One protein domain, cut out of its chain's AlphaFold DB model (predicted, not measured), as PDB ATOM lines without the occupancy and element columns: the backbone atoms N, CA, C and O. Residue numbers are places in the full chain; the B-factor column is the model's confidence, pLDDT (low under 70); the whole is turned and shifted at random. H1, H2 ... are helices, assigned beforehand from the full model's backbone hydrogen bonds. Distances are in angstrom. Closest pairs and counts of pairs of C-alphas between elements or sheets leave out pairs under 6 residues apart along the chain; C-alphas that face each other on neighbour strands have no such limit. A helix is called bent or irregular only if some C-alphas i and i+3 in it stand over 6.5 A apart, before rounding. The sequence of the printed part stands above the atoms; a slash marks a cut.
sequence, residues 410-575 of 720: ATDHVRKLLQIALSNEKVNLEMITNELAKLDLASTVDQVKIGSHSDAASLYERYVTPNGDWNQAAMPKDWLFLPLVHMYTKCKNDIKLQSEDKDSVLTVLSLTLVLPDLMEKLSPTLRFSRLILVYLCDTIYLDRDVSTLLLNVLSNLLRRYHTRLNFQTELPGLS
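AT A GLANCE: This is residues 410 to 575 of the 720 residues of the protein "RNA polymerase II-associated protein 1-like" of Temnothorax curvispinosus (UniProt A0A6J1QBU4). Look first for a core of four helices, H5, H6, H8 and H9, in an up-and-down bundle whose members are noticeably tilted to each other. H4 packs on residues 479 to 483 of H5 with H1 alongside H4, while the helical hairpin of H2 and H3 reaches the bundle at residues 510 to 514 of H6. The printed part has 166 residues with nine named helices, H1 to H9 in chain order, and no named strand; its class is all helix. It is compact, with a radius of gyration of the C-alphas of 15.8 A and spans of 45 by 36 by 33 A.

HOW THE PARTS SIT: Begin at the longest helix, H9, residues 544 to 564, which has a kink of 48 degrees near residue 558. It forms a hairpin with H8, residues 524 to 536: they touch at a shallow tilt of 29 degrees, opposite ways, the closest C-alphas being those of Pro 524 and Tyr 561, 6.3 A apart. With residues 545 to 553 alone, H9 touches H6, residues 499 to 514; the closest C-alphas are those of Leu 513 and Val 553, 5.8 A apart. H5, residues 479 to 492, forms a hairpin with H6 at 35.2 degrees, only just a steep tilt; the closest C-alphas are those of Pro 483 and Ser 504, 6.4 A apart. H5 also touches H8, with the C-alphas of Tyr 488 and Leu 533 closest at 6.2 A, but is apart from H9. These four are the bundle, up and down, each running against the one before it in the chain. Moving outward, H4, residues 456 to 461, touches H5, with the C-alphas of Tyr 460 and Leu 480 closest at 7.7 A. H1, residues 411 to 421, touches H4 at a shallow tilt of 14 degrees, opposite ways, with the C-alphas of Gln 419 and Ala 457 closest at 5.1 A. H2, residues 429 to 438, touches H6 about perpendicular at 87 degrees, with the C-alphas of Ile 432 and Val 514 closest at 6.0 A. H3, residues 442 to 450, makes a hairpin with H2, where the C-alphas of Thr 433 and Val 445 are closest at 6.0 A. H7, residues 516 to 519, is close to but not clearly touching H6, with the C-alphas of Thr 512 and Met 519 closest at 7.4 A. Every O i to N i+4 pair is within hydrogen-bond range in H1, H2, H3, H4 and H6, against 8 of 10 in H5, 5 of 9 in H8 and 15 of 17 in H9; H7 is too short for such a pair.

IN THESE COORDINATES: Find C-alpha 544 at (4.134, -16.817, 35.303); from there H9 runs 29.5 A to C-alpha 564 at (12.012, 6.523, 18.988). H6 is 22.8 A long, H5 19.9 A, H8 19.2 A and H1 15.2 A, the last beginning at C-alpha 411, (7.057, -21.458, -0.351). H5 and H9 are irregular: C-alphas 480 and 483 are 7.4 A apart, and C-alphas 560 and 563 are 7.6 A apart.

THE WHOLE: The two C-alphas farthest apart are those of Asp 440 and Trp 470, at 46.1 A. The printed part has no cut, and its one long link is residues 462 to 478, between H4 and H5. Look for low confidence, pLDDT under 70, at residues 424 to 437 and 439 to 455; the mean of the printed part is 83.0.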
ATOM      1  N   ALA A 410       7.441 -19.065  -3.840       91.38
ATOM      2  CA  ALA A 410       8.673 -19.745  -3.428       91.38
ATOM      3  C   ALA A 410       8.561 -20.410  -2.040       91.38
ATOM      4  O   ALA A 410       9.540 -20.462  -1.290       91.38
ATOM      5  N   THR A 411       7.385 -20.949  -1.698       90.00
ATOM      6  CA  THR A 411       7.057 -21.458  -0.351       90.00
ATOM      7  C   THR A 411       8.082 -22.444   0.207       90.00
ATOM      8  O   THR A 411       8.507 -22.311   1.350       90.00
ATOM      9  N   ASP A 412       8.534 -23.408  -0.598       91.00
ATOM     10  CA  ASP A 412       9.469 -24.448  -0.141       91.00
ATOM     11  C   ASP A 412      10.848 -23.884   0.203       91.00
ATOM     12  O   ASP A 412      11.513 -24.354   1.128       91.00
ATOM     13  N   HIS A 413      11.271 -22.838  -0.512       92.56
ATOM     14  CA  HIS A 413      12.511 -22.140  -0.200       92.56
ATOM     15  C   HIS A 413      12.389 -21.425   1.144       92.56
ATOM     16  O   HIS A 413      13.278 -21.574   1.975       92.56
ATOM     17  N   VAL A 414      11.276 -20.732   1.395       94.00
ATOM     18  CA  VAL A 414      11.032 -20.022   2.661       94.00
ATOM     19  C   VAL A 414      10.995 -20.983   3.845       94.00
ATOM     20  O   VAL A 414      11.698 -20.744   4.824       94.00
ATOM     21  N   ARG A 415      10.274 -22.110   3.734       92.88
ATOM     22  CA  ARG A 415      10.270 -23.163   4.769       92.88
ATOM     23  C   ARG A 415      11.686 -23.643   5.071       92.88
ATOM     24  O   ARG A 415      12.110 -23.671   6.223       92.88
ATOM     25  N   LYS A 416      12.481 -23.916   4.029       92.06
ATOM     26  CA  LYS A 416      13.867 -24.350   4.226       92.06
ATOM     27  C   LYS A 416      14.741 -23.276   4.881       92.06
ATOM     28  O   LYS A 416      15.609 -23.616   5.681       92.06
ATOM     29  N   LEU A 417      14.538 -21.998   4.555       93.38
ATOM     30  CA  LEU A 417      15.261 -20.897   5.196       93.38
ATOM     31  C   LEU A 417      14.872 -20.738   6.669       93.38
ATOM     32  O   LEU A 417      15.768 -20.506   7.473       93.38
ATOM     33  N   LEU A 418      13.596 -20.910   7.031       92.00
ATOM     34  CA  LEU A 418      13.144 -20.918   8.429       92.00
ATOM     35  C   LEU A 418      13.845 -22.027   9.224       92.00
ATOM     36  O   LEU A 418      14.428 -21.741  10.266       92.00
ATOM     37  N   GLN A 419      13.885 -23.249   8.682       90.44
ATOM     38  CA  GLN A 419      14.595 -24.380   9.294       90.44
ATOM     39  C   GLN A 419      16.085 -24.085   9.517       90.44
ATOM     40  O   GLN A 419      16.634 -24.407  10.564       90.44
ATOM     41  N   ILE A 420      16.759 -23.451   8.547       88.88
ATOM     42  CA  ILE A 420      18.189 -23.102   8.664       88.88
ATOM     43  C   ILE A 420      18.412 -21.914   9.614       88.88
ATOM     44  O   ILE A 420      19.439 -21.837  10.289       88.88
ATOM     45  N   ALA A 421      17.497 -20.944   9.642       87.75
ATOM     46  CA  ALA A 421      17.607 -19.762  10.493       87.75
ATOM     47  C   ALA A 421      17.382 -20.093  11.970       87.75
ATOM     48  O   ALA A 421      18.066 -19.524  12.823       87.75
ATOM     49  N   LEU A 422      16.437 -20.995  12.244       84.31
ATOM     50  CA  LEU A 422      15.955 -21.347  13.578       84.31
ATOM     51  C   LEU A 422      16.463 -22.714  14.066       84.31
ATOM     52  O   LEU A 422      15.997 -23.207  15.086       84.31
ATOM     53  N   SER A 423      17.437 -23.315  13.376       78.00
ATOM     54  CA  SER A 423      18.063 -24.569  13.803       78.00
ATOM     55  C   SER A 423      18.726 -24.440  15.181       78.00
ATOM     56  O   SER A 423      19.436 -23.460  15.433       78.00
ATOM     57  N   ASN A 424      18.587 -25.477  16.009       59.72
ATOM     58  CA  ASN A 424      19.065 -25.557  17.398       59.72
ATOM     59  C   ASN A 424      20.556 -25.208  17.613       59.72
ATOM     60  O   ASN A 424      20.917 -24.717  18.677       59.72
ATOM     61  N   GLU A 425      21.426 -25.423  16.622       53.78
ATOM     62  CA  GLU A 425      22.856 -25.063  16.705       53.78
ATOM     63  C   GLU A 425      23.099 -23.544  16.636       53.78
ATOM     64  O   GLU A 425      24.051 -23.032  17.221       53.78
ATOM     65  N   LYS A 426      22.231 -22.797  15.938       53.09
ATOM     66  CA  LYS A 426      22.336 -21.334  15.780       53.09
ATOM     67  C   LYS A 426      21.502 -20.565  16.787       53.09
ATOM     68  O   LYS A 426      21.914 -19.500  17.244       53.09
ATOM     69  N   VAL A 427      20.341 -21.104  17.147       56.03
ATOM     70  CA  VAL A 427      19.578 -20.640  18.303       56.03
ATOM     71  C   VAL A 427      20.268 -21.238  19.521       56.03
ATOM     72  O   VAL A 427      19.808 -22.239  20.045       56.03
ATOM     73  N   ASN A 428      21.438 -20.698  19.876       55.50
ATOM     74  CA  ASN A 428      22.356 -21.279  20.851       55.50
ATOM     75  C   ASN A 428      21.590 -21.656  22.130       55.50
ATOM     76  O   ASN A 428      21.298 -20.794  22.962       55.50
ATOM     77  N   LEU A 429      21.208 -22.934  22.243       53.72
ATOM     78  CA  LEU A 429      20.336 -23.430  23.307       53.72
ATOM     79  C   LEU A 429      20.973 -23.156  24.661       53.72
ATOM     80  O   LEU A 429      20.267 -22.873  25.615       53.72
ATOM     81  N   GLU A 430      22.301 -23.147  24.738       53.62
ATOM     82  CA  GLU A 430      23.044 -22.790  25.938       53.62
ATOM     83  C   GLU A 430      22.855 -21.311  26.309       53.62
ATOM     84  O   GLU A 430      22.626 -20.998  27.471       53.62
ATOM     85  N   MET A 431      22.839 -20.396  25.333       58.00
ATOM     86  CA  MET A 431      22.531 -18.977  25.561       58.00
ATOM     87  C   MET A 431      21.066 -18.767  25.957       58.00
ATOM     88  O   MET A 431      20.805 -18.028  26.903       58.00
ATOM     89  N   ILE A 432      20.120 -19.454  25.296       59.75
ATOM     90  CA  ILE A 432      18.702 -19.449  25.694       59.75
ATOM     91  C   ILE A 432      18.574 -19.936  27.136       59.75
ATOM     92  O   ILE A 432      17.984 -19.264  27.971       59.75
ATOM     93  N   THR A 433      19.160 -21.093  27.440       60.56
ATOM     94  CA  THR A 433      19.049 -21.735  28.751       60.56
ATOM     95  C   THR A 433      19.709 -20.884  29.828       60.56
ATOM     96  O   THR A 433      19.155 -20.770  30.912       60.56
ATOM     97  N   ASN A 434      20.841 -20.237  29.534       63.66
ATOM     98  CA  ASN A 434      21.537 -19.360  30.473       63.66
ATOM     99  C   ASN A 434      20.769 -18.060  30.738       63.66
ATOM    100  O   ASN A 434      20.659 -17.658  31.892       63.66
ATOM    101  N   GLU A 435      20.220 -17.405  29.711       64.94
ATOM    102  CA  GLU A 435      19.402 -16.198  29.905       64.94
ATOM    103  C   GLU A 435      18.067 -16.519  30.591       64.94
ATOM    104  O   GLU A 435      17.659 -15.797  31.496       64.94
ATOM    105  N   LEU A 436      17.421 -17.637  30.249       66.50
ATOM    106  CA  LEU A 436      16.212 -18.095  30.940       66.50
ATOM    107  C   LEU A 436      16.502 -18.533  32.385       66.50
ATOM    108  O   LEU A 436      15.709 -18.246  33.280       66.50
ATOM    109  N   ALA A 437      17.645 -19.174  32.642       67.56
ATOM    110  CA  ALA A 437      18.066 -19.556  33.990       67.56
ATOM    111  C   ALA A 437      18.378 -18.334  34.863       67.56
ATOM    112  O   ALA A 437      18.025 -18.336  36.038       67.56
ATOM    113  N   LYS A 438      18.961 -17.263  34.301       72.94
ATOM    114  CA  LYS A 438      19.142 -15.977  35.009       72.94
ATOM    115  C   LYS A 438      17.820 -15.338  35.447       72.94
ATOM    116  O   LYS A 438      17.833 -14.485  36.329       72.94
ATOM    117  N   LEU A 439      16.707 -15.719  34.822       68.25
ATOM    118  CA  LEU A 439      15.365 -15.216  35.114       68.25
ATOM    119  C   LEU A 439      14.552 -16.151  36.034       68.25
ATOM    120  O   LEU A 439      13.352 -15.936  36.189       68.25
ATOM    121  N   ASP A 440      15.170 -17.181  36.632       64.94
ATOM    122  CA  ASP A 440      14.518 -18.190  37.490       64.94
ATOM    123  C   ASP A 440      13.329 -18.924  36.823       64.94
ATOM    124  O   ASP A 440      12.410 -19.423  37.484       64.94
ATOM    125  N   LEU A 441      13.349 -19.038  35.489       63.06
ATOM    126  CA  LEU A 441      12.315 -19.694  34.679       63.06
ATOM    127  C   LEU A 441      12.582 -21.201  34.516       63.06
ATOM    128  O   LEU A 441      12.721 -21.708  33.404       63.06
ATOM    129  N   ALA A 442      12.668 -21.941  35.627       57.22
ATOM    130  CA  ALA A 442      12.994 -23.375  35.615       57.22
ATOM    131  C   ALA A 442      11.988 -24.231  34.813       57.22
ATOM    132  O   ALA A 442      12.400 -25.137  34.094       57.22
ATOM    133  N   SER A 443      10.689 -23.904  34.856       57.72
ATOM    134  CA  SER A 443       9.640 -24.568  34.060       57.72
ATOM    135  C   SER A 443       9.787 -24.319  32.562       57.72
ATOM    136  O   SER A 443       9.600 -25.241  31.772       57.72
ATOM    137  N   THR A 444      10.168 -23.103  32.158       55.12
ATOM    138  CA  THR A 444      10.437 -22.766  30.754       55.12
ATOM    139  C   THR A 444      11.747 -23.386  30.284       55.12
ATOM    140  O   THR A 444      11.818 -23.858  29.161       55.12
ATOM    141  N   VAL A 445      12.776 -23.454  31.134       57.72
ATOM    142  CA  VAL A 445      14.026 -24.176  30.844       57.72
ATOM    143  C   VAL A 445      13.756 -25.665  30.635       57.72
ATOM    144  O   VAL A 445      14.277 -26.245  29.686       57.72
ATOM    145  N   ASP A 446      12.912 -26.275  31.467       52.88
ATOM    146  CA  ASP A 446      12.499 -27.664  31.290       52.88
ATOM    147  C   ASP A 446      11.601 -27.832  30.061       52.88
ATOM    148  O   ASP A 446      11.772 -28.807  29.353       52.88
ATOM    149  N   GLN A 447      10.736 -26.881  29.698       53.84
ATOM    150  CA  GLN A 447      10.000 -26.906  28.422       53.84
ATOM    151  C   GLN A 447      10.887 -26.654  27.196       53.84
ATOM    152  O   GLN A 447      10.625 -27.219  26.146       53.84
ATOM    153  N   VAL A 448      11.958 -25.872  27.306       51.06
ATOM    154  CA  VAL A 448      12.962 -25.681  26.245       51.06
ATOM    155  C   VAL A 448      13.838 -26.934  26.109       51.06
ATOM    156  O   VAL A 448      14.230 -27.290  25.001       51.06
ATOM    157  N   LYS A 449      14.090 -27.660  27.209       47.75
ATOM    158  CA  LYS A 449      14.788 -28.961  27.220       47.75
ATOM    159  C   LYS A 449      13.893 -30.139  26.795       47.75
ATOM    160  O   LYS A 449      14.351 -31.022  26.076       47.75
ATOM    161  N   ILE A 450      12.626 -30.176  27.208       41.56
ATOM    162  CA  ILE A 450      11.635 -31.238  26.925       41.56
ATOM    163  C   ILE A 450      10.962 -30.999  25.561       41.56
ATOM    164  O   ILE A 450      10.712 -31.942  24.816       41.56
ATOM    165  N   GLY A 451      10.757 -29.736  25.184       43.59
ATOM    166  CA  GLY A 451      10.264 -29.245  23.890       43.59
ATOM    167  C   GLY A 451      11.322 -29.226  22.788       43.59
ATOM    168  O   GLY A 451      11.156 -28.537  21.785       43.59
ATOM    169  N   SER A 452      12.339 -30.082  22.907       43.16
ATOM    170  CA  SER A 452      13.260 -30.503  21.839       43.16
ATOM    171  C   SER A 452      12.555 -31.009  20.555       43.16
ATOM    172  O   SER A 452      13.221 -31.426  19.609       43.16
ATOM    173  N   HIS A 453      11.215 -30.988  20.506       41.69
ATOM    174  CA  HIS A 453      10.368 -31.463  19.416       41.69
ATOM    175  C   HIS A 453       9.451 -30.406  18.768       41.69
ATOM    176  O   HIS A 453       8.914 -30.707  17.703       41.69
ATOM    177  N   SER A 454       9.280 -29.187  19.306       48.78
ATOM    178  CA  SER A 454       8.644 -28.106  18.527       48.78
ATOM    179  C   SER A 454       9.736 -27.268  17.873       48.78
ATOM    180  O   SER A 454      10.186 -26.266  18.424       48.78
ATOM    181  N   ASP A 455      10.203 -27.709  16.706       68.00
ATOM    182  CA  ASP A 455      11.075 -26.909  15.850       68.00
ATOM    183  C   ASP A 455      10.440 -25.517  15.704       68.00
ATOM    184  O   ASP A 455       9.325 -25.409  15.189       68.00
ATOM    185  N   ALA A 456      11.085 -24.456  16.205       80.50
ATOM    186  CA  ALA A 456      10.551 -23.100  16.095       80.50
ATOM    187  C   ALA A 456      10.236 -22.760  14.628       80.50
ATOM    188  O   ALA A 456       9.289 -22.024  14.358       80.50
ATOM    189  N   ALA A 457      10.956 -23.357  13.668       86.81
ATOM    190  CA  ALA A 457      10.612 -23.258  12.258       86.81
ATOM    191  C   ALA A 457       9.214 -23.817  11.954       86.81
ATOM    192  O   ALA A 457       8.450 -23.142  11.270       86.81
ATOM    193  N   SER A 458       8.829 -24.969  12.512       87.00
ATOM    194  CA  SER A 458       7.509 -25.590  12.298       87.00
ATOM    195  C   SER A 458       6.335 -24.701  12.727       87.00
ATOM    196  O   SER A 458       5.276 -24.741  12.098       87.00
ATOM    197  N   LEU A 459       6.522 -23.856  13.751       88.44
ATOM    198  CA  LEU A 459       5.541 -22.838  14.136       88.44
ATOM    199  C   LEU A 459       5.357 -21.818  13.004       88.44
ATOM    200  O   LEU A 459       4.228 -21.536  12.605       88.44
ATOM    201  N   TYR A 460       6.459 -21.290  12.463       91.81
ATOM    202  CA  TYR A 460       6.431 -20.259  11.422       91.81
ATOM    203  C   TYR A 460       6.058 -20.786  10.033       91.81
ATOM    204  O   TYR A 460       5.458 -20.052   9.249       91.81
ATOM    205  N   GLU A 461       6.338 -22.055   9.732       92.19
ATOM    206  CA  GLU A 461       5.966 -22.692   8.462       92.19
ATOM    207  C   GLU A 461       4.451 -22.646   8.202       92.19
ATOM    208  O   GLU A 461       4.035 -22.541   7.046       92.19
ATOM    209  N   ARG A 462       3.630 -22.653   9.263       90.94
ATOM    210  CA  ARG A 462       2.161 -22.539   9.189       90.94
ATOM    211  C   ARG A 462       1.688 -21.183   8.654       90.94
ATOM    212  O   ARG A 462       0.576 -21.088   8.144       90.94
ATOM    213  N   TYR A 463       2.526 -20.152   8.758       91.81
ATOM    214  CA  TYR A 463       2.219 -18.788   8.322       91.81
ATOM    215  C   TYR A 463       2.803 -18.445   6.946       91.81
ATOM    216  O   TYR A 463       2.655 -17.317   6.478       91.81
ATOM    217  N   VAL A 464       3.471 -19.395   6.283       91.75
ATOM    218  CA  VAL A 464       3.937 -19.215   4.904       91.75
ATOM    219  C   VAL A 464       2.733 -19.291   3.970       91.75
ATOM    220  O   VAL A 464       2.064 -20.322   3.902       91.75
ATOM    221  N   THR A 465       2.479 -18.211   3.228       83.94
ATOM    222  CA  THR A 465       1.335 -18.110   2.310       83.94
ATOM    223  C   THR A 465       1.334 -19.272   1.307       83.94
ATOM    224  O   THR A 465       2.287 -19.397   0.535       83.94
ATOM    225  N   PRO A 466       0.301 -20.135   1.273       81.88
ATOM    226  CA  PRO A 466       0.233 -21.211   0.295       81.88
ATOM    227  C   PRO A 466      -0.182 -20.657  -1.072       81.88
ATOM    228  O   PRO A 466      -1.151 -19.908  -1.168       81.88
ATOM    229  N   ASN A 467       0.502 -21.080  -2.139       77.94
ATOM    230  CA  ASN A 467       0.129 -20.778  -3.530       77.94
ATOM    231  C   ASN A 467      -0.033 -19.275  -3.845       77.94
ATOM    232  O   ASN A 467      -0.878 -18.916  -4.664       77.94
ATOM    233  N   GLY A 468       0.735 -18.401  -3.188       81.56
ATOM    234  CA  GLY A 468       0.680 -16.966  -3.468       81.56
ATOM    235  C   GLY A 468       1.340 -16.594  -4.798       81.56
ATOM    236  O   GLY A 468       2.055 -17.395  -5.405       81.56
ATOM    237  N   ASP A 469       1.109 -15.362  -5.250       82.69
ATOM    238  CA  ASP A 469       1.667 -14.862  -6.505       82.69
ATOM    239  C   ASP A 469       3.119 -14.379  -6.352       82.69
ATOM    240  O   ASP A 469       3.589 -13.988  -5.281       82.69
ATOM    241  N   TRP A 470       3.851 -14.360  -7.467       83.50
ATOM    242  CA  TRP A 470       5.272 -13.993  -7.505       83.50
ATOM    243  C   TRP A 470       5.574 -12.548  -7.077       83.50
ATOM    244  O   TRP A 470       6.718 -12.227  -6.766       83.50
ATOM    245  N   ASN A 471       4.579 -11.666  -7.126       77.94
ATOM    246  CA  ASN A 471       4.690 -10.244  -6.796       77.94
ATOM    247  C   ASN A 471       4.345  -9.943  -5.328       77.94
ATOM    248  O   ASN A 471       4.501  -8.808  -4.882       77.94
ATOM    249  N   GLN A 472       3.890 -10.945  -4.577       85.44
ATOM    250  CA  GLN A 472       3.585 -10.848  -3.156       85.44
ATOM    251  C   GLN A 472       4.732 -11.423  -2.329       85.44
ATOM    252  O   GLN A 472       5.476 -12.293  -2.783       85.44
ATOM    253  N   ALA A 473       4.882 -10.942  -1.096       88.81
ATOM    254  CA  ALA A 473       5.816 -11.523  -0.141       88.81
ATOM    255  C   ALA A 473       5.278 -12.851   0.395       88.81
ATOM    256  O   ALA A 473       4.106 -12.934   0.751       88.81
ATOM    257  N   ALA A 474       6.132 -13.867   0.518       91.62
ATOM    258  CA  ALA A 474       5.741 -15.116   1.173       91.62
ATOM    259  C   ALA A 474       5.401 -14.915   2.657       91.62
ATOM    260  O   ALA A 474       4.499 -15.573   3.181       91.62
ATOM    261  N   MET A 475       6.135 -14.007   3.305       91.81
ATOM    262  CA  MET A 475       5.952 -13.590   4.690       91.81
ATOM    263  C   MET A 475       6.208 -12.079   4.821       91.81
ATOM    264  O   MET A 475       7.049 -11.538   4.095       91.81
ATOM    265  N   PRO A 476       5.526 -11.376   5.740       91.62
ATOM    266  CA  PRO A 476       5.794  -9.970   6.021       91.62
ATOM    267  C   PRO A 476       7.150  -9.769   6.721       91.62
ATOM    268  O   PRO A 476       7.753 -10.707   7.245       91.62
ATOM    269  N   LYS A 477       7.644  -8.524   6.757       90.25
ATOM    270  CA  LYS A 477       8.933  -8.188   7.399       90.25
ATOM    271  C   LYS A 477       8.940  -8.487   8.901       90.25
ATOM    272  O   LYS A 477       9.978  -8.845   9.445       90.25
ATOM    273  N   ASP A 478       7.791  -8.385   9.557       92.50
ATOM    274  CA  ASP A 478       7.578  -8.654  10.979       92.50
ATOM    275  C   ASP A 478       7.058 -10.074  11.257       92.50
ATOM    276  O   ASP A 478       6.373 -10.304  12.255       92.50
ATOM    277  N   TRP A 479       7.411 -11.038  10.397       93.19
ATOM    278  CA  TRP A 479       6.956 -12.431  10.462       93.19
ATOM    279  C   TRP A 479       7.112 -13.102  11.835       93.19
ATOM    280  O   TRP A 479       6.286 -13.944  12.185       93.19
ATOM    281  N   LEU A 480       8.119 -12.711  12.629       93.00
ATOM    282  CA  LEU A 480       8.340 -13.237  13.984       93.00
ATOM    283  C   LEU A 480       7.118 -13.023  14.892       93.00
ATOM    284  O   LEU A 480       6.845 -13.820  15.779       93.00
ATOM    285  N   PHE A 481       6.352 -11.957  14.662       94.75
ATOM    286  CA  PHE A 481       5.190 -11.617  15.477       94.75
ATOM    287  C   PHE A 481       3.864 -12.150  14.923       94.75
ATOM    288  O   PHE A 481       2.824 -11.918  15.539       94.75
ATOM    289  N   LEU A 482       3.869 -12.880  13.800       93.75
ATOM    290  CA  LEU A 482       2.649 -13.455  13.220       93.75
ATOM    291  C   LEU A 482       1.848 -14.324  14.194       93.75
ATOM    292  O   LEU A 482       0.627 -14.168  14.202       93.75
ATOM    293  N   PRO A 483       2.467 -15.157  15.058       93.62
ATOM    294  CA  PRO A 483       1.709 -15.887  16.070       93.62
ATOM    295  C   PRO A 483       0.909 -14.965  16.999       93.62
ATOM    296  O   PRO A 483      -0.254 -15.243  17.278       93.62
ATOM    297  N   LEU A 484       1.472 -13.820  17.405       94.19
ATOM    298  CA  LEU A 484       0.776 -12.854  18.266       94.19
ATOM    299  C   LEU A 484      -0.388 -12.174  17.533       94.19
ATOM    300  O   LEU A 484      -1.465 -12.009  18.101       94.19
ATOM    301  N   VAL A 485      -0.196 -11.818  16.258       92.69
ATOM    302  CA  VAL A 485      -1.254 -11.233  15.414       92.69
ATOM    303  C   VAL A 485      -2.388 -12.235  15.185       92.69
ATOM    304  O   VAL A 485      -3.564 -11.877  15.274       92.69
ATOM    305  N   HIS A 486      -2.049 -13.497  14.923       91.31
ATOM    306  CA  HIS A 486      -3.018 -14.571  14.738       91.31
ATOM    307  C   HIS A 486      -3.836 -14.819  16.008       91.31
ATOM    308  O   HIS A 486      -5.063 -14.873  15.942       91.31
ATOM    309  N   MET A 487      -3.178 -14.882  17.166       91.38
ATOM    310  CA  MET A 487      -3.853 -15.031  18.456       91.38
ATOM    311  C   MET A 487      -4.764 -13.853  18.781       91.38
ATOM    312  O   MET A 487      -5.912 -14.061  19.162       91.38
ATOM    313  N   TYR A 488      -4.305 -12.621  18.564       91.25
ATOM    314  CA  TYR A 488      -5.147 -11.444  18.755       91.25
ATOM    315  C   TYR A 488      -6.393 -11.491  17.858       91.25
ATOM    316  O   TYR A 488      -7.506 -11.230  18.310       91.25
ATOM    317  N   THR A 489      -6.230 -11.911  16.600       90.56
ATOM    318  CA  THR A 489      -7.350 -12.091  15.662       90.56
ATOM    319  C   THR A 489      -8.321 -13.175  16.138       90.56
ATOM    320  O   THR A 489      -9.534 -13.018  16.019       90.56
ATOM    321  N   LYS A 490      -7.803 -14.266  16.711       91.12
ATOM    322  CA  LYS A 490      -8.589 -15.356  17.300       91.12
ATOM    323  C   LYS A 490      -9.439 -14.855  18.476       91.12
ATOM    324  O   LYS A 490     -10.647 -15.086  18.480       91.12
ATOM    325  N   CYS A 491      -8.839 -14.104  19.400       89.12
ATOM    326  CA  CYS A 491      -9.538 -13.486  20.531       89.12
ATOM    327  C   CYS A 491     -10.582 -12.459  20.082       89.12
ATOM    328  O   CYS A 491     -11.697 -12.470  20.588       89.12
ATOM    329  N   LYS A 492     -10.260 -11.620  19.089       87.81
ATOM    330  CA  LYS A 492     -11.200 -10.640  18.523       87.81
ATOM    331  C   LYS A 492     -12.449 -11.292  17.910       87.81
ATOM    332  O   LYS A 492     -13.495 -10.658  17.850       87.81
ATOM    333  N   ASN A 493     -12.334 -12.541  17.464       89.19
ATOM    334  CA  ASN A 493     -13.429 -13.333  16.903       89.19
ATOM    335  C   ASN A 493     -14.073 -14.285  17.935       89.19
ATOM    336  O   ASN A 493     -14.714 -15.258  17.538       89.19
ATOM    337  N   ASP A 494     -13.867 -14.053  19.235       87.12
ATOM    338  CA  ASP A 494     -14.407 -14.849  20.350       87.12
ATOM    339  C   ASP A 494     -14.030 -16.346  20.322       87.12
ATOM    340  O   ASP A 494     -14.718 -17.208  20.878       87.12
ATOM    341  N   ILE A 495     -12.904 -16.691  19.688       89.25
ATOM    342  CA  ILE A 495     -12.413 -18.069  19.630       89.25
ATOM    343  C   ILE A 495     -11.512 -18.342  20.844       89.25
ATOM    344  O   ILE A 495     -10.511 -17.662  21.068       89.25
ATOM    345  N   LYS A 496     -11.822 -19.404  21.599       86.88
ATOM    346  CA  LYS A 496     -11.073 -19.789  22.808       86.88
ATOM    347  C   LYS A 496      -9.625 -20.196  22.519       86.88
ATOM    348  O   LYS A 496      -9.359 -20.983  21.603       86.88
ATOM    349  N   LEU A 497      -8.712 -19.713  23.358       86.62
ATOM    350  CA  LEU A 497      -7.298 -20.081  23.335       86.62
ATOM    351  C   LEU A 497      -7.075 -21.524  23.823       86.62
ATOM    352  O   LEU A 497      -7.816 -22.039  24.661       86.62
ATOM    353  N   GLN A 498      -6.059 -22.179  23.267       86.12
ATOM    354  CA  GLN A 498      -5.622 -23.542  23.576       86.12
ATOM    355  C   GLN A 498      -4.211 -23.528  24.185       86.12
ATOM    356  O   GLN A 498      -3.525 -22.508  24.161       86.12
ATOM    357  N   SER A 499      -3.746 -24.665  24.712       80.12
ATOM    358  CA  SER A 499      -2.387 -24.781  25.267       80.12
ATOM    359  C   SER A 499      -1.294 -24.470  24.236       80.12
ATOM    360  O   SER A 499      -0.328 -23.794  24.567       80.12
ATOM    361  N   GLU A 500      -1.491 -24.866  22.973       82.94
ATOM    362  CA  GLU A 500      -0.553 -24.591  21.871       82.94
ATOM    363  C   GLU A 500      -0.363 -23.085  21.600       82.94
ATOM    364  O   GLU A 500       0.703 -22.648  21.151       82.94
ATOM    365  N   ASP A 501      -1.381 -22.265  21.889       87.12
ATOM    366  CA  ASP A 501      -1.297 -20.810  21.732       87.12
ATOM    367  C   ASP A 501      -0.327 -20.216  22.769       87.12
ATOM    368  O   ASP A 501       0.476 -19.339  22.449       87.12
ATOM    369  N   LYS A 502      -0.330 -20.743  24.002       86.50
ATOM    370  CA  LYS A 502       0.630 -20.350  25.045       86.50
ATOM    371  C   LYS A 502       2.062 -20.677  24.633       86.50
ATOM    372  O   LYS A 502       2.930 -19.809  24.733       86.50
ATOM    373  N   ASP A 503       2.297 -21.884  24.130       84.06
ATOM    374  CA  ASP A 503       3.626 -22.313  23.680       84.06
ATOM    375  C   ASP A 503       4.132 -21.435  22.523       84.06
ATOM    376  O   ASP A 503       5.315 -21.081  22.452       84.06
ATOM    377  N   SER A 504       3.217 -20.990  21.658       88.50
ATOM    378  CA  SER A 504       3.517 -20.038  20.587       88.50
ATOM    379  C   SER A 504       3.970 -18.682  21.139       88.50
ATOM    380  O   SER A 504       5.003 -18.168  20.704       88.50
ATOM    381  N   VAL A 505       3.268 -18.111  22.132       90.12
ATOM    382  CA  VAL A 505       3.677 -16.849  22.787       90.12
ATOM    383  C   VAL A 505       5.045 -16.987  23.445       90.12
ATOM    384  O   VAL A 505       5.915 -16.141  23.228       90.12
ATOM    385  N   LEU A 506       5.260 -18.059  24.210       87.19
ATOM    386  CA  LEU A 506       6.542 -18.325  24.865       87.19
ATOM    387  C   LEU A 506       7.680 -18.416  23.845       87.19
ATOM    388  O   LEU A 506       8.745 -17.836  24.067       87.19
ATOM    389  N   THR A 507       7.443 -19.059  22.699       86.12
ATOM    390  CA  THR A 507       8.416 -19.150  21.604       86.12
ATOM    391  C   THR A 507       8.756 -17.769  21.037       86.12
ATOM    392  O   THR A 507       9.936 -17.430  20.923       86.12
ATOM    393  N   VAL A 508       7.755 -16.931  20.725       90.50
ATOM    394  CA  VAL A 508       7.989 -15.572  20.196       90.50
ATOM    395  C   VAL A 508       8.768 -14.711  21.192       90.50
ATOM    396  O   VAL A 508       9.742 -14.053  20.812       90.50
ATOM    397  N   LEU A 509       8.372 -14.715  22.468       89.25
ATOM    398  CA  LEU A 509       9.030 -13.914  23.502       89.25
ATOM    399  C   LEU A 509      10.467 -14.387  23.755       89.25
ATOM    400  O   LEU A 509      11.373 -13.557  23.840       89.25
ATOM    401  N   SER A 510      10.695 -15.703  23.786       84.75
ATOM    402  CA  SER A 510      12.029 -16.289  23.956       84.75
ATOM    403  C   SER A 510      12.955 -15.932  22.792       84.75
ATOM    404  O   SER A 510      14.069 -15.459  23.013       84.75
ATOM    405  N   LEU A 511      12.487 -16.070  21.546       84.62
ATOM    406  CA  LEU A 511      13.259 -15.676  20.361       84.62
ATOM    407  C   LEU A 511      13.553 -14.173  20.347       84.62
ATOM    408  O   LEU A 511      14.662 -13.774  19.999       84.62
ATOM    409  N   THR A 512      12.596 -13.339  20.764       87.62
ATOM    410  CA  THR A 512      12.784 -11.881  20.837       87.62
ATOM    411  C   THR A 512      13.836 -11.492  21.877       87.62
ATOM    412  O   THR A 512      14.604 -10.555  21.653       87.62
ATOM    413  N   LEU A 513      13.882 -12.203  23.006       81.56
ATOM    414  CA  LEU A 513      14.849 -11.962  24.074       81.56
ATOM    415  C   LEU A 513      16.262 -12.415  23.680       81.56
ATOM    416  O   LEU A 513      17.225 -11.682  23.890       81.56
ATOM    417  N   VAL A 514      16.377 -13.615  23.107       76.62
ATOM    418  CA  VAL A 514      17.662 -14.286  22.856       76.62
ATOM    419  C   VAL A 514      18.288 -13.852  21.531       76.62
ATOM    420  O   VAL A 514      19.505 -13.703  21.445       76.62
ATOM    421  N   LEU A 515      17.480 -13.643  20.490       79.75
ATOM    422  CA  LEU A 515      17.941 -13.325  19.137       79.75
ATOM    423  C   LEU A 515      17.410 -11.957  18.678       79.75
ATOM    424  O   LEU A 515      16.626 -11.876  17.726       79.75
ATOM    425  N   PRO A 516      17.863 -10.846  19.293       81.31
ATOM    426  CA  PRO A 516      17.415  -9.500  18.925       81.31
ATOM    427  C   PRO A 516      17.741  -9.136  17.467       81.31
ATOM    428  O   PRO A 516      17.069  -8.282  16.883       81.31
ATOM    429  N   ASP A 517      18.732  -9.808  16.872       82.19
ATOM    430  CA  ASP A 517      19.125  -9.677  15.468       82.19
ATOM    431  C   ASP A 517      17.991 -10.026  14.495       82.19
ATOM    432  O   ASP A 517      17.899  -9.415  13.430       82.19
ATOM    433  N   LEU A 518      17.081 -10.938  14.869       85.38
ATOM    434  CA  LEU A 518      15.905 -11.257  14.050       85.38
ATOM    435  C   LEU A 518      15.077 -10.001  13.775       85.38
ATOM    436  O   LEU A 518      14.511  -9.846  12.697       85.38
ATOM    437  N   MET A 519      15.036  -9.092  14.750       86.62
ATOM    438  CA  MET A 519      14.185  -7.912  14.750       86.62
ATOM    439  C   MET A 519      14.932  -6.632  14.416       86.62
ATOM    440  O   MET A 519      14.291  -5.588  14.369       86.62
ATOM    441  N   GLU A 520      16.246  -6.669  14.173       81.06
ATOM    442  CA  GLU A 520      17.113  -5.485  14.085       81.06
ATOM    443  C   GLU A 520      16.567  -4.397  13.146       81.06
ATOM    444  O   GLU A 520      16.599  -3.215  13.495       81.06
ATOM    445  N   LYS A 521      15.986  -4.797  12.008       84.06
ATOM    446  CA  LYS A 521      15.451  -3.897  10.974       84.06
ATOM    447  C   LYS A 521      14.029  -3.381  11.240       84.06
ATOM    448  O   LYS A 521      13.584  -2.474  10.546       84.06
ATOM    449  N   LEU A 522      13.305  -3.912  12.226       91.19
ATOM    450  CA  LEU A 522      11.947  -3.454  12.542       91.19
ATOM    451  C   LEU A 522      11.971  -2.169  13.370       91.19
ATOM    452  O   LEU A 522      12.808  -2.023  14.266       91.19
ATOM    453  N   SER A 523      11.022  -1.261  13.140       93.00
ATOM    454  CA  SER A 523      10.912  -0.043  13.949       93.00
ATOM    455  C   SER A 523      10.577  -0.379  15.414       93.00
ATOM    456  O   SER A 523       9.865  -1.355  15.677       93.00
ATOM    457  N   PRO A 524      11.057   0.413  16.392       94.56
ATOM    458  CA  PRO A 524      10.679   0.228  17.790       94.56
ATOM    459  C   PRO A 524       9.162   0.280  18.013       94.56
ATOM    460  O   PRO A 524       8.653  -0.537  18.776       94.56
ATOM    461  N   THR A 525       8.440   1.165  17.305       94.88
ATOM    462  CA  THR A 525       6.968   1.228  17.366       94.88
ATOM    463  C   THR A 525       6.341  -0.092  16.946       94.88
ATOM    464  O   THR A 525       5.482  -0.601  17.658       94.88
ATOM    465  N   LEU A 526       6.773  -0.675  15.820       94.50
ATOM    466  CA  LEU A 526       6.184  -1.915  15.325       94.50
ATOM    467  C   LEU A 526       6.416  -3.054  16.323       94.50
ATOM    468  O   LEU A 526       5.461  -3.719  16.712       94.50
ATOM    469  N   ARG A 527       7.646  -3.215  16.831       95.38
ATOM    470  CA  ARG A 527       7.955  -4.218  17.869       95.38
ATOM    471  C   ARG A 527       7.091  -4.023  19.116       95.38
ATOM    472  O   ARG A 527       6.507  -4.985  19.601       95.38
ATOM    473  N   PHE A 528       6.975  -2.784  19.602       96.25
ATOM    474  CA  PHE A 528       6.134  -2.456  20.752       96.25
ATOM    475  C   PHE A 528       4.671  -2.827  20.483       96.25
ATOM    476  O   PHE A 528       4.089  -3.587  21.249       96.25
ATOM    477  N   SER A 529       4.118  -2.393  19.346       95.56
ATOM    478  CA  SER A 529       2.726  -2.653  18.957       95.56
ATOM    479  C   SER A 529       2.387  -4.141  18.845       95.56
ATOM    480  O   SER A 529       1.266  -4.536  19.146       95.56
ATOM    481  N   ARG A 530       3.353  -4.981  18.455       95.50
ATOM    482  CA  ARG A 530       3.177  -6.435  18.376       95.50
ATOM    483  C   ARG A 530       3.238  -7.109  19.738       95.50
ATOM    484  O   ARG A 530       2.444  -8.004  19.999       95.50
ATOM    485  N   LEU A 531       4.146  -6.673  20.607       96.12
ATOM    486  CA  LEU A 531       4.296  -7.237  21.949       96.12
ATOM    487  C   LEU A 531       3.088  -6.927  22.839       96.12
ATOM    488  O   LEU A 531       2.651  -7.796  23.587       96.12
ATOM    489  N   ILE A 532       2.505  -5.730  22.725       95.75
ATOM    490  CA  ILE A 532       1.320  -5.368  23.518       95.75
ATOM    491  C   ILE A 532       0.072  -6.178  23.154       95.75
ATOM    492  O   ILE A 532      -0.843  -6.253  23.970       95.75
ATOM    493  N   LEU A 533       0.044  -6.848  21.992       95.50
ATOM    494  CA  LEU A 533      -1.048  -7.763  21.642       95.50
ATOM    495  C   LEU A 533      -1.192  -8.901  22.658       95.50
ATOM    496  O   LEU A 533      -2.302  -9.373  22.862       95.50
ATOM    497  N   VAL A 534      -0.115  -9.298  23.346       95.50
ATOM    498  CA  VAL A 534      -0.177 -10.330  24.396       95.50
ATOM    499  C   VAL A 534      -1.129  -9.922  25.528       95.50
ATOM    500  O   VAL A 534      -1.846 -10.772  26.049       95.50
ATOM    501  N   TYR A 535      -1.209  -8.628  25.860       94.94
ATOM    502  CA  TYR A 535      -2.155  -8.114  26.859       94.94
ATOM    503  C   TYR A 535      -3.609  -8.108  26.386       94.94
ATOM    504  O   TYR A 535      -4.502  -7.972  27.214       94.94
ATOM    505  N   LEU A 536      -3.849  -8.228  25.078       92.94
ATOM    506  CA  LEU A 536      -5.182  -8.281  24.472       92.94
ATOM    507  C   LEU A 536      -5.623  -9.717  24.143       92.94
ATOM    508  O   LEU A 536      -6.741  -9.927  23.677       92.94
ATOM    509  N   CYS A 537      -4.758 -10.706  24.377       90.44
ATOM    510  CA  CYS A 537      -5.030 -12.123  24.160       90.44
ATOM    511  C   CYS A 537      -5.540 -12.788  25.451       90.44
ATOM    512  O   CYS A 537      -4.872 -13.666  26.003       90.44
ATOM    513  N   ASP A 538      -6.720 -12.372  25.926       84.50
ATOM    514  CA  ASP A 538      -7.346 -12.892  27.155       84.50
ATOM    515  C   ASP A 538      -6.410 -12.739  28.383       84.50
ATOM    516  O   ASP A 538      -5.623 -11.793  28.469       84.50
ATOM    517  N   THR A 539      -6.457 -13.651  29.354       89.00
ATOM    518  CA  THR A 539      -5.621 -13.617  30.564       89.00
ATOM    519  C   THR A 539      -4.252 -14.291  30.408       89.00
ATOM    520  O   THR A 539      -3.625 -14.633  31.411       89.00
ATOM    521  N   ILE A 540      -3.760 -14.522  29.183       90.62
ATOM    522  CA  ILE A 540      -2.527 -15.303  28.965       90.62
ATOM    523  C   ILE A 540      -1.281 -14.646  29.574       90.62
ATOM    524  O   ILE A 540      -0.361 -15.333  30.009       90.62
ATOM    525  N   TYR A 541      -1.271 -13.314  29.657       92.06
ATOM    526  CA  TYR A 541      -0.185 -12.537  30.252       92.06
ATOM    527  C   TYR A 541      -0.067 -12.720  31.778       92.06
ATOM    528  O   TYR A 541       0.948 -12.321  32.341       92.06
ATOM    529  N   LEU A 542      -1.073 -13.305  32.449       91.38
ATOM    530  CA  LEU A 542      -1.020 -13.636  33.881       91.38
ATOM    531  C   LEU A 542      -0.253 -14.934  34.159       91.38
ATOM    532  O   LEU A 542       0.088 -15.212  35.309       91.38
ATOM    533  N   ASP A 543       0.010 -15.744  33.130       90.56
ATOM    534  CA  ASP A 543       0.861 -16.916  33.279       90.56
ATOM    535  C   ASP A 543       2.272 -16.494  33.706       90.56
ATOM    536  O   ASP A 543       2.843 -15.558  33.147       90.56
ATOM    537  N   ARG A 544       2.847 -17.191  34.694       88.25
ATOM    538  CA  ARG A 544       4.134 -16.817  35.303       88.25
ATOM    539  C   ARG A 544       5.246 -16.658  34.264       88.25
ATOM    540  O   ARG A 544       6.005 -15.687  34.327       88.25
ATOM    541  N   ASP A 545       5.342 -17.597  33.329       85.56
ATOM    542  CA  ASP A 545       6.448 -17.654  32.375       85.56
ATOM    543  C   ASP A 545       6.260 -16.588  31.287       85.56
ATOM    544  O   ASP A 545       7.186 -15.833  30.979       85.56
ATOM    545  N   VAL A 546       5.027 -16.440  30.786       90.38
ATOM    546  CA  VAL A 546       4.663 -15.388  29.822       90.38
ATOM    547  C   VAL A 546       4.875 -14.000  30.423       90.38
ATOM    548  O   VAL A 546       5.527 -13.168  29.797       90.38
ATOM    549  N   SER A 547       4.371 -13.754  31.635       91.06
ATOM    550  CA  SER A 547       4.483 -12.472  32.341       91.06
ATOM    551  C   SER A 547       5.944 -12.053  32.511       91.06
ATOM    552  O   SER A 547       6.334 -10.942  32.141       91.06
ATOM    553  N   THR A 548       6.779 -12.979  32.990       89.12
ATOM    554  CA  THR A 548       8.207 -12.734  33.225       89.12
ATOM    555  C   THR A 548       8.932 -12.408  31.919       89.12
ATOM    556  O   THR A 548       9.678 -11.428  31.852       89.12
ATOM    557  N   LEU A 549       8.711 -13.190  30.858       88.19
ATOM    558  CA  LEU A 549       9.348 -12.949  29.563       88.19
ATOM    559  C   LEU A 549       8.864 -11.651  28.916       88.19
ATOM    560  O   LEU A 549       9.685 -10.855  28.456       88.19
ATOM    561  N   LEU A 550       7.552 -11.410  28.912       94.12
ATOM    562  CA  LEU A 550       6.945 -10.218  28.325       94.12
ATOM    563  C   LEU A 550       7.477  -8.952  28.994       94.12
ATOM    564  O   LEU A 550       7.908  -8.029  28.299       94.12
ATOM    565  N   LEU A 551       7.518  -8.931  30.331       92.00
ATOM    566  CA  LEU A 551       8.028  -7.797  31.093       92.00
ATOM    567  C   LEU A 551       9.501  -7.521  30.778       92.00
ATOM    568  O   LEU A 551       9.871  -6.362  30.585       92.00
ATOM    569  N   ASN A 552      10.337  -8.558  30.683       89.88
ATOM    570  CA  ASN A 552      11.753  -8.406  30.342       89.88
ATOM    571  C   ASN A 552      11.951  -7.892  28.911       89.88
ATOM    572  O   ASN A 552      12.703  -6.938  28.694       89.88
ATOM    573  N   VAL A 553      11.252  -8.478  27.936       91.75
ATOM    574  CA  VAL A 553      11.336  -8.077  26.525       91.75
ATOM    575  C   VAL A 553      10.871  -6.629  26.339       91.75
ATOM    576  O   VAL A 553      11.586  -5.831  25.726       91.75
ATOM    577  N   LEU A 554       9.719  -6.256  26.907       94.94
ATOM    578  CA  LEU A 554       9.205  -4.884  26.850       94.94
ATOM    579  C   LEU A 554      10.123  -3.905  27.580       94.94
ATOM    580  O   LEU A 554      10.452  -2.855  27.027       94.94
ATOM    581  N   SER A 555      10.599  -4.246  28.779       93.00
ATOM    582  CA  SER A 555      11.504  -3.378  29.539       93.00
ATOM    583  C   SER A 555      12.805  -3.117  28.783       93.00
ATOM    584  O   SER A 555      13.251  -1.971  28.704       93.00
ATOM    585  N   ASN A 556      13.391  -4.146  28.167       90.88
ATOM    586  CA  ASN A 556      14.595  -4.014  27.347       90.88
ATOM    587  C   ASN A 556      14.356  -3.140  26.108       90.88
ATOM    588  O   ASN A 556      15.184  -2.279  25.792       90.88
ATOM    589  N   LEU A 557      13.217  -3.317  25.428       94.12
ATOM    590  CA  LEU A 557      12.830  -2.490  24.284       94.12
ATOM    591  C   LEU A 557      12.680  -1.016  24.690       94.12
ATOM    592  O   LEU A 557      13.263  -0.136  24.056       94.12
ATOM    593  N   LEU A 558      11.925  -0.747  25.755       94.94
ATOM    594  CA  LEU A 558      11.597   0.603  26.210       94.94
ATOM    595  C   LEU A 558      12.824   1.334  26.762       94.94
ATOM    596  O   LEU A 558      13.092   2.464  26.346       94.94
ATOM    597  N   ARG A 559      13.640   0.691  27.609       92.81
ATOM    598  CA  ARG A 559      14.882   1.294  28.130       92.81
ATOM    599  C   ARG A 559      15.800   1.765  27.007       92.81
ATOM    600  O   ARG A 559      16.400   2.830  27.114       92.81
ATOM    601  N   ARG A 560      15.879   1.001  25.914       91.81
ATOM    602  CA  ARG A 560      16.776   1.295  24.793       91.81
ATOM    603  C   ARG A 560      16.172   2.231  23.744       91.81
ATOM    604  O   ARG A 560      16.921   2.962  23.101       91.81
ATOM    605  N   TYR A 561      14.852   2.206  23.545       94.19
ATOM    606  CA  TYR A 561      14.229   2.823  22.368       94.19
ATOM    607  C   TYR A 561      12.961   3.659  22.621       94.19
ATOM    608  O   TYR A 561      12.376   4.100  21.635       94.19
ATOM    609  N   HIS A 562      12.541   3.938  23.865       94.38
ATOM    610  CA  HIS A 562      11.322   4.731  24.149       94.38
ATOM    611  C   HIS A 562      11.291   6.093  23.430       94.38
ATOM    612  O   HIS A 562      10.365   6.379  22.680       94.38
ATOM    613  N   THR A 563      12.371   6.867  23.556       94.06
ATOM    614  CA  THR A 563      13.082   7.548  22.464       94.06
ATOM    615  C   THR A 563      12.361   7.768  21.131       94.06
ATOM    616  O   THR A 563      12.000   8.865  20.705       94.06
ATOM    617  N   ARG A 564      12.274   6.649  20.418       94.88
ATOM    618  CA  ARG A 564      12.012   6.523  18.988       94.88
ATOM    619  C   ARG A 564      10.618   5.964  18.711       94.88
ATOM    620  O   ARG A 564      10.323   5.659  17.558       94.88
ATOM    621  N   LEU A 565       9.796   5.774  19.745       95.31
ATOM    622  CA  LEU A 565       8.406   5.372  19.581       95.31
ATOM    623  C   LEU A 565       7.619   6.525  18.957       95.31
ATOM    624  O   LEU A 565       7.592   7.636  19.485       95.31
ATOM    625  N   ASN A 566       6.972   6.234  17.836       94.12
ATOM    626  CA  ASN A 566       6.069   7.137  17.138       94.12
ATOM    627  C   ASN A 566       4.757   6.401  16.862       94.12
ATOM    628  O   ASN A 566       4.738   5.499  16.031       94.12
ATOM    629  N   PHE A 567       3.687   6.788  17.550       94.44
ATOM    630  CA  PHE A 567       2.374   6.145  17.460       94.44
ATOM    631  C   PHE A 567       1.502   6.652  16.303       94.44
ATOM    632  O   PHE A 567       0.415   6.129  16.086       94.44
ATOM    633  N   GLN A 568       1.993   7.620  15.524       89.81
ATOM    634  CA  GLN A 568       1.332   8.104  14.308       89.81
ATOM    635  C   GLN A 568       1.720   7.289  13.061       89.81
ATOM    636  O   GLN A 568       1.162   7.505  11.989       89.81
ATOM    637  N   THR A 569       2.687   6.369  13.164       87.50
ATOM    638  CA  THR A 569       3.073   5.510  12.034       87.50
ATOM    639  C   THR A 569       2.002   4.467  11.754       87.50
ATOM    640  O   THR A 569       1.513   3.831  12.689       87.50
ATOM    641  N   GLU A 570       1.724   4.211  10.476       85.44
ATOM    642  CA  GLU A 570       0.860   3.104  10.068       85.44
ATOM    643  C   GLU A 570       1.404   1.758  10.564       85.44
ATOM    644  O   GLU A 570       2.610   1.488  10.533       85.44
ATOM    645  N   LEU A 571       0.492   0.906  11.032       85.38
ATOM    646  CA  LEU A 571       0.799  -0.417  11.556       85.38
ATOM    647  C   LEU A 571       0.223  -1.466  10.600       85.38
ATOM    648  O   LEU A 571      -0.992  -1.658  10.584       85.38
ATOM    649  N   PRO A 572       1.057  -2.176   9.818       81.06
ATOM    650  CA  PRO A 572       0.568  -3.186   8.886       81.06
ATOM    651  C   PRO A 572      -0.350  -4.206   9.579       81.06
ATOM    652  O   PRO A 572      -0.008  -4.742  10.631       81.06
ATOM    653  N   GLY A 573      -1.523  -4.491   9.013       75.56
ATOM    654  CA  GLY A 573      -2.460  -5.487   9.559       75.56
ATOM    655  C   GLY A 573      -3.202  -5.089  10.847       75.56
ATOM    656  O   GLY A 573      -3.913  -5.921  11.403       75.56
ATOM    657  N   LEU A 574      -3.058  -3.851  11.323       80.00
ATOM    658  CA  LEU A 574      -3.884  -3.248  12.375       80.00
ATOM    659  C   LEU A 574      -4.537  -1.977  11.811       80.00
ATOM    660  O   LEU A 574      -4.055  -1.434  10.821       80.00
ATOM    661  N   SER A 575      -5.638  -1.510  12.406       83.25
ATOM    662  CA  SER A 575      -6.339  -0.314  11.921       83.25
ATOM    663  C   SER A 575      -5.594   0.970  12.292       83.25
ATOM    664  O   SER A 575      -5.325   1.801  11.432       83.25
TER     665      SER A 575